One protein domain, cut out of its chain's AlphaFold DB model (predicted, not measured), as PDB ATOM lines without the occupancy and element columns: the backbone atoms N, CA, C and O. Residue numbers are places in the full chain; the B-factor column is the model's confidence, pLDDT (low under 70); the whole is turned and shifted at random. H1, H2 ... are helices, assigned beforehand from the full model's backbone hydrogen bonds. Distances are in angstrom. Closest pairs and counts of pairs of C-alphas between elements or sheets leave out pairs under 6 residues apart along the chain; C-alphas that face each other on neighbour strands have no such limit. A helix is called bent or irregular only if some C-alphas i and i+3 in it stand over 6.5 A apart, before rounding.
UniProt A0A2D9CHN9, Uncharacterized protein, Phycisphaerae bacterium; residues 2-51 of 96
ATOM      1  N   THR A   2     -12.812 -18.688 128.573       81.06
ATOM      2  CA  THR A   2     -11.457 -19.269 128.681       81.06
ATOM      3  C   THR A   2     -10.993 -20.001 127.420       81.06
ATOM      4  O   THR A   2      -9.831 -19.871 127.051       81.06
ATOM      5  N   SER A   3     -11.893 -20.712 126.728       85.69
ATOM      6  CA  SER A   3     -11.602 -21.367 125.443       85.69
ATOM      7  C   SER A   3     -11.139 -20.373 124.382       85.69
ATOM      8  O   SER A   3     -10.080 -20.560 123.810       85.69
ATOM      9  N   PHE A   4     -11.856 -19.258 124.216       89.31
ATOM     10  CA  PHE A   4     -11.492 -18.193 123.280       89.31
ATOM     11  C   PHE A   4     -10.070 -17.671 123.529       89.31
ATOM     12  O   PHE A   4      -9.264 -17.623 122.609       89.31
ATOM     13  N   ILE A   5      -9.731 -17.337 124.780       87.81
ATOM     14  CA  ILE A   5      -8.388 -16.844 125.133       87.81
ATOM     15  C   ILE A   5      -7.320 -17.904 124.831       87.81
ATOM     16  O   ILE A   5      -6.270 -17.575 124.283       87.81
ATOM     17  N   MET A   6      -7.590 -19.174 125.146       87.00
ATOM     18  CA  MET A   6      -6.675 -20.276 124.840       87.00
ATOM     19  C   MET A   6      -6.517 -20.506 123.336       87.00
ATOM     20  O   MET A   6      -5.405 -20.744 122.878       87.00
ATOM     21  N   ASP A   7      -7.590 -20.405 122.555       89.75
ATOM     22  CA  ASP A   7      -7.554 -20.596 121.106       89.75
ATOM     23  C   ASP A   7      -6.729 -19.498 120.422       89.75
ATOM     24  O   ASP A   7      -5.873 -19.803 119.592       89.75
ATOM     25  N   TRP A   8      -6.903 -18.236 120.831       89.25
ATOM     26  CA  TRP A   8      -6.079 -17.119 120.357       89.25
ATOM     27  C   TRP A   8      -4.621 -17.238 120.787       89.25
ATOM     28  O   TRP A   8      -3.719 -17.015 119.979       89.25
ATOM     29  N   TRP A   9      -4.378 -17.616 122.044       86.06
ATOM     30  CA  TRP A   9      -3.025 -17.857 122.531       86.06
ATOM     31  C   TRP A   9      -2.335 -18.948 121.713       86.06
ATOM     32  O   TRP A   9      -1.224 -18.743 121.237       86.06
ATOM     33  N   ASN A  10      -3.007 -20.075 121.486       86.19
ATOM     34  CA  ASN A  10      -2.474 -21.167 120.681       86.19
ATOM     35  C   ASN A  10      -2.240 -20.732 119.228       86.19
ATOM     36  O   ASN A  10      -1.227 -21.091 118.646       86.19
ATOM     37  N   LEU A  11      -3.118 -19.916 118.641       86.38
ATOM     38  CA  LEU A  11      -2.921 -19.407 117.281       86.38
ATOM     39  C   LEU A  11      -1.621 -18.593 117.139       86.38
ATOM     40  O   LEU A  11      -0.937 -18.704 116.124       86.38
ATOM     41  N   ILE A  12      -1.282 -17.785 118.146       83.88
ATOM     42  CA  ILE A  12      -0.117 -16.890 118.112       83.88
ATOM     43  C   ILE A  12       1.154 -17.611 118.583       83.88
ATOM     44  O   ILE A  12       2.199 -17.524 117.939       83.88
ATOM     45  N   MET A  13       1.071 -18.319 119.710       84.44
ATOM     46  CA  MET A  13       2.228 -18.838 120.441       84.44
ATOM     47  C   MET A  13       2.560 -20.302 120.132       84.44
ATOM     48  O   MET A  13       3.702 -20.716 120.338       84.44
ATOM     49  N   ASP A  14       1.617 -21.098 119.618       83.75
ATOM     50  CA  ASP A  14       1.893 -22.494 119.273       83.75
ATOM     51  C   ASP A  14       2.562 -22.596 117.899       83.75
ATOM     52  O   ASP A  14       1.953 -22.367 116.855       83.75
ATOM     53  N   HIS A  15       3.819 -23.036 117.892       78.12
ATOM     54  CA  HIS A  15       4.600 -23.312 116.685       78.12
ATOM     55  C   HIS A  15       3.987 -24.346 115.714       78.12
ATOM     56  O   HIS A  15       4.481 -24.484 114.592       78.12
ATOM     57  N   GLN A  16       2.970 -25.112 116.129       79.00
ATOM     58  CA  GLN A  16       2.232 -26.040 115.265       79.00
ATOM     59  C   GLN A  16       1.004 -25.399 114.609       79.00
ATOM     60  O   GLN A  16       0.598 -25.839 113.536       79.00
ATOM     61  N   ARG A  17       0.414 -24.366 115.221       81.81
ATOM     62  CA  ARG A  17      -0.829 -23.732 114.741       81.81
ATOM     63  C   ARG A  17      -0.613 -22.370 114.096       81.81
ATOM     64  O   ARG A  17      -1.377 -21.981 113.219       81.81
ATOM     65  N   ASN A  18       0.428 -21.669 114.515       82.62
ATOM     66  CA  ASN A  18       0.906 -20.435 113.914       82.62
ATOM     67  C   ASN A  18       1.215 -20.640 112.410       82.62
ATOM     68  O   ASN A  18       1.752 -21.689 112.063       82.62
ATOM     69  N   PRO A  19       0.966 -19.653 111.525       80.38
ATOM     70  CA  PRO A  19       1.403 -19.652 110.118       80.38
ATOM     71  C   PRO A  19       2.856 -20.112 109.852       80.38
ATOM     72  O   PRO A  19       3.157 -20.671 108.797       80.38
ATOM     73  N   LEU A  20       3.763 -19.921 110.814       77.75
ATOM     74  CA  LEU A  20       5.150 -20.401 110.806       77.75
ATOM     75  C   LEU A  20       5.279 -21.937 110.857       77.75
ATOM     76  O   LEU A  20       6.355 -22.467 110.572       77.75
ATOM     77  N   SER A  21       4.204 -22.668 111.158       80.75
ATOM     78  CA  SER A  21       4.155 -24.135 111.148       80.75
ATOM     79  C   SER A  21       4.400 -24.741 109.763       80.75
ATOM     80  O   SER A  21       4.780 -25.908 109.667       80.75
ATOM     81  N   ASN A  22       4.271 -23.950 108.692       83.25
ATOM     82  CA  ASN A  22       4.547 -24.387 107.324       83.25
ATOM     83  C   ASN A  22       6.038 -24.730 107.087       83.25
ATOM     84  O   ASN A  22       6.385 -25.470 106.167       83.25
ATOM     85  N   ILE A  23       6.944 -24.223 107.929       81.00
ATOM     86  CA  ILE A  23       8.388 -24.486 107.846       81.00
ATOM     87  C   ILE A  23       8.685 -25.818 108.532       81.00
ATOM     88  O   ILE A  23       8.410 -25.940 109.707       81.00
ATOM     89  N   LYS A  24       9.267 -26.835 107.892       79.25
ATOM     90  CA  LYS A  24       9.431 -28.164 108.538       79.25
ATOM     91  C   LYS A  24      10.443 -28.217 109.699       79.25
ATOM     92  O   LYS A  24      10.347 -29.112 110.532       79.25
ATOM     93  N   ASP A  25      11.382 -27.274 109.777       83.31
ATOM     94  CA  ASP A  25      12.428 -27.260 110.809       83.31
ATOM     95  C   ASP A  25      11.978 -26.530 112.088       83.31
ATOM     96  O   ASP A  25      11.720 -25.323 112.081       83.31
ATOM     97  N   LEU A  26      11.930 -27.259 113.207       83.94
ATOM     98  CA  LEU A  26      11.566 -26.731 114.525       83.94
ATOM     99  C   LEU A  26      12.509 -25.627 115.020       83.94
ATOM    100  O   LEU A  26      12.050 -24.676 115.654       83.94
ATOM    101  N   ARG A  27      13.814 -25.720 114.730       83.94
ATOM    102  CA  ARG A  27      14.796 -24.726 115.189       83.94
ATOM    103  C   ARG A  27      14.557 -23.389 114.507       83.94
ATOM    104  O   ARG A  27      14.599 -22.351 115.157       83.94
ATOM    105  N   VAL A  28      14.237 -23.431 113.215       85.62
ATOM    106  CA  VAL A  28      13.936 -22.239 112.418       85.62
ATOM    107  C   VAL A  28      12.636 -21.589 112.890       85.62
ATOM    108  O   VAL A  28      12.605 -20.376 113.077       85.62
ATOM    109  N   ARG A  29      11.587 -22.376 113.176       86.06
ATOM    110  CA  ARG A  29      10.335 -21.845 113.752       86.06
ATOM    111  C   ARG A  29      10.583 -21.108 115.063       86.06
ATOM    112  O   ARG A  29      10.100 -19.993 115.242       86.06
ATOM    113  N   HIS A  30      11.340 -21.728 115.970       84.31
ATOM    114  CA  HIS A  30      11.641 -21.132 117.267       84.31
ATOM    115  C   HIS A  30      12.491 -19.865 117.119       84.31
ATOM    116  O   HIS A  30      12.183 -18.852 117.739       84.31
ATOM    117  N   LEU A  31      13.501 -19.888 116.246       88.75
ATOM    118  CA  LEU A  31      14.343 -18.729 115.968       88.75
ATOM    119  C   LEU A  31      13.526 -17.548 115.428       88.75
ATOM    120  O   LEU A  31      13.698 -16.428 115.891       88.75
ATOM    121  N   ILE A  32      12.609 -17.776 114.483       87.69
ATOM    122  CA  ILE A  32      11.798 -16.686 113.920       87.69
ATOM    123  C   ILE A  32      10.818 -16.134 114.961       87.69
ATOM    124  O   ILE A  32      10.665 -14.919 115.066       87.69
ATOM    125  N   MET A  33      10.204 -17.000 115.774       88.75
ATOM    126  CA  MET A  33       9.378 -16.576 116.912       88.75
ATOM    127  C   MET A  33      10.167 -15.690 117.886       88.75
ATOM    128  O   MET A  33       9.664 -14.660 118.330       88.75
ATOM    129  N   GLN A  34      11.424 -16.048 118.172       86.00
ATOM    130  CA  GLN A  34      12.321 -15.221 118.979       86.00
ATOM    131  C   GLN A  34      12.626 -13.892 118.284       86.00
ATOM    132  O   GLN A  34      12.438 -12.847 118.896       86.00
ATOM    133  N   ILE A  35      13.042 -13.893 117.014       88.88
ATOM    134  CA  ILE A  35      13.345 -12.663 116.261       88.88
ATOM    135  C   ILE A  35      12.142 -11.714 116.248       88.88
ATOM    136  O   ILE A  35      12.315 -10.508 116.405       88.88
ATOM    137  N   LEU A  36      10.924 -12.242 116.120       86.44
ATOM    138  CA  LEU A  36       9.710 -11.436 116.170       86.44
ATOM    139  C   LEU A  36       9.520 -10.793 117.552       86.44
ATOM    140  O   LEU A  36       9.212  -9.606 117.631       86.44
ATOM    141  N   ALA A  37       9.778 -11.523 118.639       84.88
ATOM    142  CA  ALA A  37       9.797 -10.945 119.984       84.88
ATOM    143  C   ALA A  37      10.888  -9.862 120.130       84.88
ATOM    144  O   ALA A  37      10.626  -8.788 120.670       84.88
ATOM    145  N   TRP A  38      12.085 -10.099 119.581       83.12
ATOM    146  CA  TRP A  38      13.188  -9.131 119.569       83.12
ATOM    147  C   TRP A  38      12.858  -7.862 118.773       83.12
ATOM    148  O   TRP A  38      13.205  -6.764 119.208       83.12
ATOM    149  N   MET A  39      12.146  -7.983 117.649       88.50
ATOM    150  CA  MET A  39      11.657  -6.842 116.871       88.50
ATOM    151  C   MET A  39      10.784  -5.929 117.736       88.50
ATOM    152  O   MET A  39      11.009  -4.721 117.776       88.50
ATOM    153  N   TRP A  40       9.824  -6.496 118.472       82.62
ATOM    154  CA  TRP A  40       8.934  -5.723 119.340       82.62
ATOM    155  C   TRP A  40       9.681  -5.026 120.482       82.62
ATOM    156  O   TRP A  40       9.396  -3.863 120.761       82.62
ATOM    157  N   CYS A  41      10.699  -5.661 121.074       77.06
ATOM    158  CA  CYS A  41      11.570  -5.005 122.058       77.06
ATOM    159  C   CYS A  41      12.261  -3.751 121.487       77.06
ATOM    160  O   CYS A  41      12.359  -2.724 122.167       77.06
ATOM    161  N   ILE A  42      12.719  -3.814 120.232       79.44
ATOM    162  CA  ILE A  42      13.341  -2.675 119.544       79.44
ATOM    163  C   ILE A  42      12.303  -1.580 119.277       79.44
ATOM    164  O   ILE A  42      12.585  -0.415 119.541       79.44
ATOM    165  N   VAL A  43      11.097  -1.940 118.818       81.00
ATOM    166  CA  VAL A  43      10.002  -0.982 118.581       81.00
ATOM    167  C   VAL A  43       9.642  -0.232 119.862       81.00
ATOM    168  O   VAL A  43       9.594   0.995 119.845       81.00
ATOM    169  N   PHE A  44       9.467  -0.929 120.987       71.94
ATOM    170  CA  PHE A  44       9.171  -0.273 122.263       71.94
ATOM    171  C   PHE A  44      10.308   0.642 122.726       71.94
ATOM    172  O   PHE A  44      10.052   1.765 123.150       71.94
ATOM    173  N   THR A  45      11.565   0.216 122.572       68.81
ATOM    174  CA  THR A  45      12.733   1.044 122.918       68.81
ATOM    175  C   THR A  45      12.838   2.294 122.034       68.81
ATOM    176  O   THR A  45      13.168   3.381 122.513       68.81
ATOM    177  N   ALA A  46      12.546   2.153 120.738       73.94
ATOM    178  CA  ALA A  46      12.521   3.266 119.798       73.94
ATOM    179  C   ALA A  46      11.385   4.246 120.126       73.94
ATOM    180  O   ALA A  46      11.604   5.456 120.110       73.94
ATOM    181  N   MET A  47      10.202   3.739 120.494       73.50
ATOM    182  CA  MET A  47       9.061   4.554 120.925       73.50
ATOM    183  C   MET A  47       9.349   5.350 122.203       73.50
ATOM    184  O   MET A  47       8.919   6.495 122.305       73.50
ATOM    185  N   THR A  48      10.097   4.797 123.162       72.00
ATOM    186  CA  THR A  48      10.496   5.531 124.377       72.00
ATOM    187  C   THR A  48      11.661   6.503 124.141       72.00
ATOM    188  O   THR A  48      12.105   7.171 125.076       72.00
ATOM    189  N   GLY A  49      12.183   6.604 122.909       65.56
ATOM    190  CA  GLY A  49      13.225   7.560 122.517       65.56
ATOM    191  C   GLY A  49      14.604   7.290 123.125       65.56
ATOM    192  O   GLY A  49      15.495   8.132 123.050       65.56
ATOM    193  N   THR A  50      14.806   6.122 123.737       64.88
ATOM    194  CA  THR A  50      15.951   5.850 124.613       64.88
ATOM    195  C   THR A  50      16.799   4.695 124.081       64.88
ATOM    196  O   THR A  50      16.879   3.618 124.667       64.88
ATOM    197  N   TRP A  51      17.491   4.936 122.965       63.84
ATOM    198  CA  TRP A  51      18.399   3.964 122.330       63.84
ATOM    199  C   TRP A  51      19.481   3.415 123.282       63.84
ATOM    200  O   TRP A  51      19.888   2.264 123.154       63.84
TER     201      TRP A  51
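Overview. This is residues 2 to 51 of the 96 residues of an uncharacterized protein of Phycisphaerae bacterium (UniProt A0A2D9CHN9). Two helices make an open L: H1 is the shorter arm, the long H3 is the other, and the short H2 with the two tight links forms the corner between them. The space between the two arms is empty, and most of H3, residues 34 to 41 and 43 to 47, sticks out free of the rest. The printed part has 50 residues, with three named helices in the order H1, H2, H3 and no named strand; the class is all helix. The whole is loose, with a radius of gyration of the C-alphas of 13.8 A, and flat in outline, with spans of 36 by 31 by 12 A.

Along the chain. H1 runs from Thr 2 to Met 13, 12 residues and 16.0 A from first to last C-alpha; C-alpha 2 is at (-11.457, -19.269, 128.681). H2 is residues 19 to 22, Pro 19 to Asn 22, with C-alpha 19 at (1.403, -19.652, 110.118). It is neither bent nor irregular, but only just: C-alphas 19 and 22 are 6.3 A apart. H3, the longest helix, runs from Leu 26 to Met 47, 22 residues and 32.0 A from first to last C-alpha; C-alpha 47 is at (9.061, 4.554, 120.925).

Arrangement. H1 touches no helix. It is only just apart from H2, with the closest C-alphas 8.4 A from each other, and a tight link of 5 residues joins the two. H1 and H3 are also only just apart, with the closest C-alphas at 8.3 A. H2 and H3 are close but not clearly touching, with 2 pairs of C-alphas within 8 A; the closest are those of Leu 20 and Arg 29, 6.1 A apart. A tight link of 3 residues joins them, and their centres are 15.8 A apart. In H1 and H3 every O i to N i+4 pair is within hydrogen-bond range. H2, with four residues, is too short for such a pair; its one O i to N i+3 pair is within range.

Size, cuts and confidence. The two C-alphas farthest apart are those of Ser 3 and Trp 51, at 39.4 A, and the first and last printed C-alphas, of Thr 2 and Trp 51, are 38.4 A apart. Residues 43 to 50, of which 43 to 47 belong to H3, stand free, as do residues 34 to 41. Without these stretches the body has 34 residues, spans 36 by 30 by 12 A and has a radius of gyration of 11.7 A. The printed part has no cut, and no link between its helices is long. The mean pLDDT of the printed part is 81.8; it is under 70 at residue 45 and at residues 49 to 51.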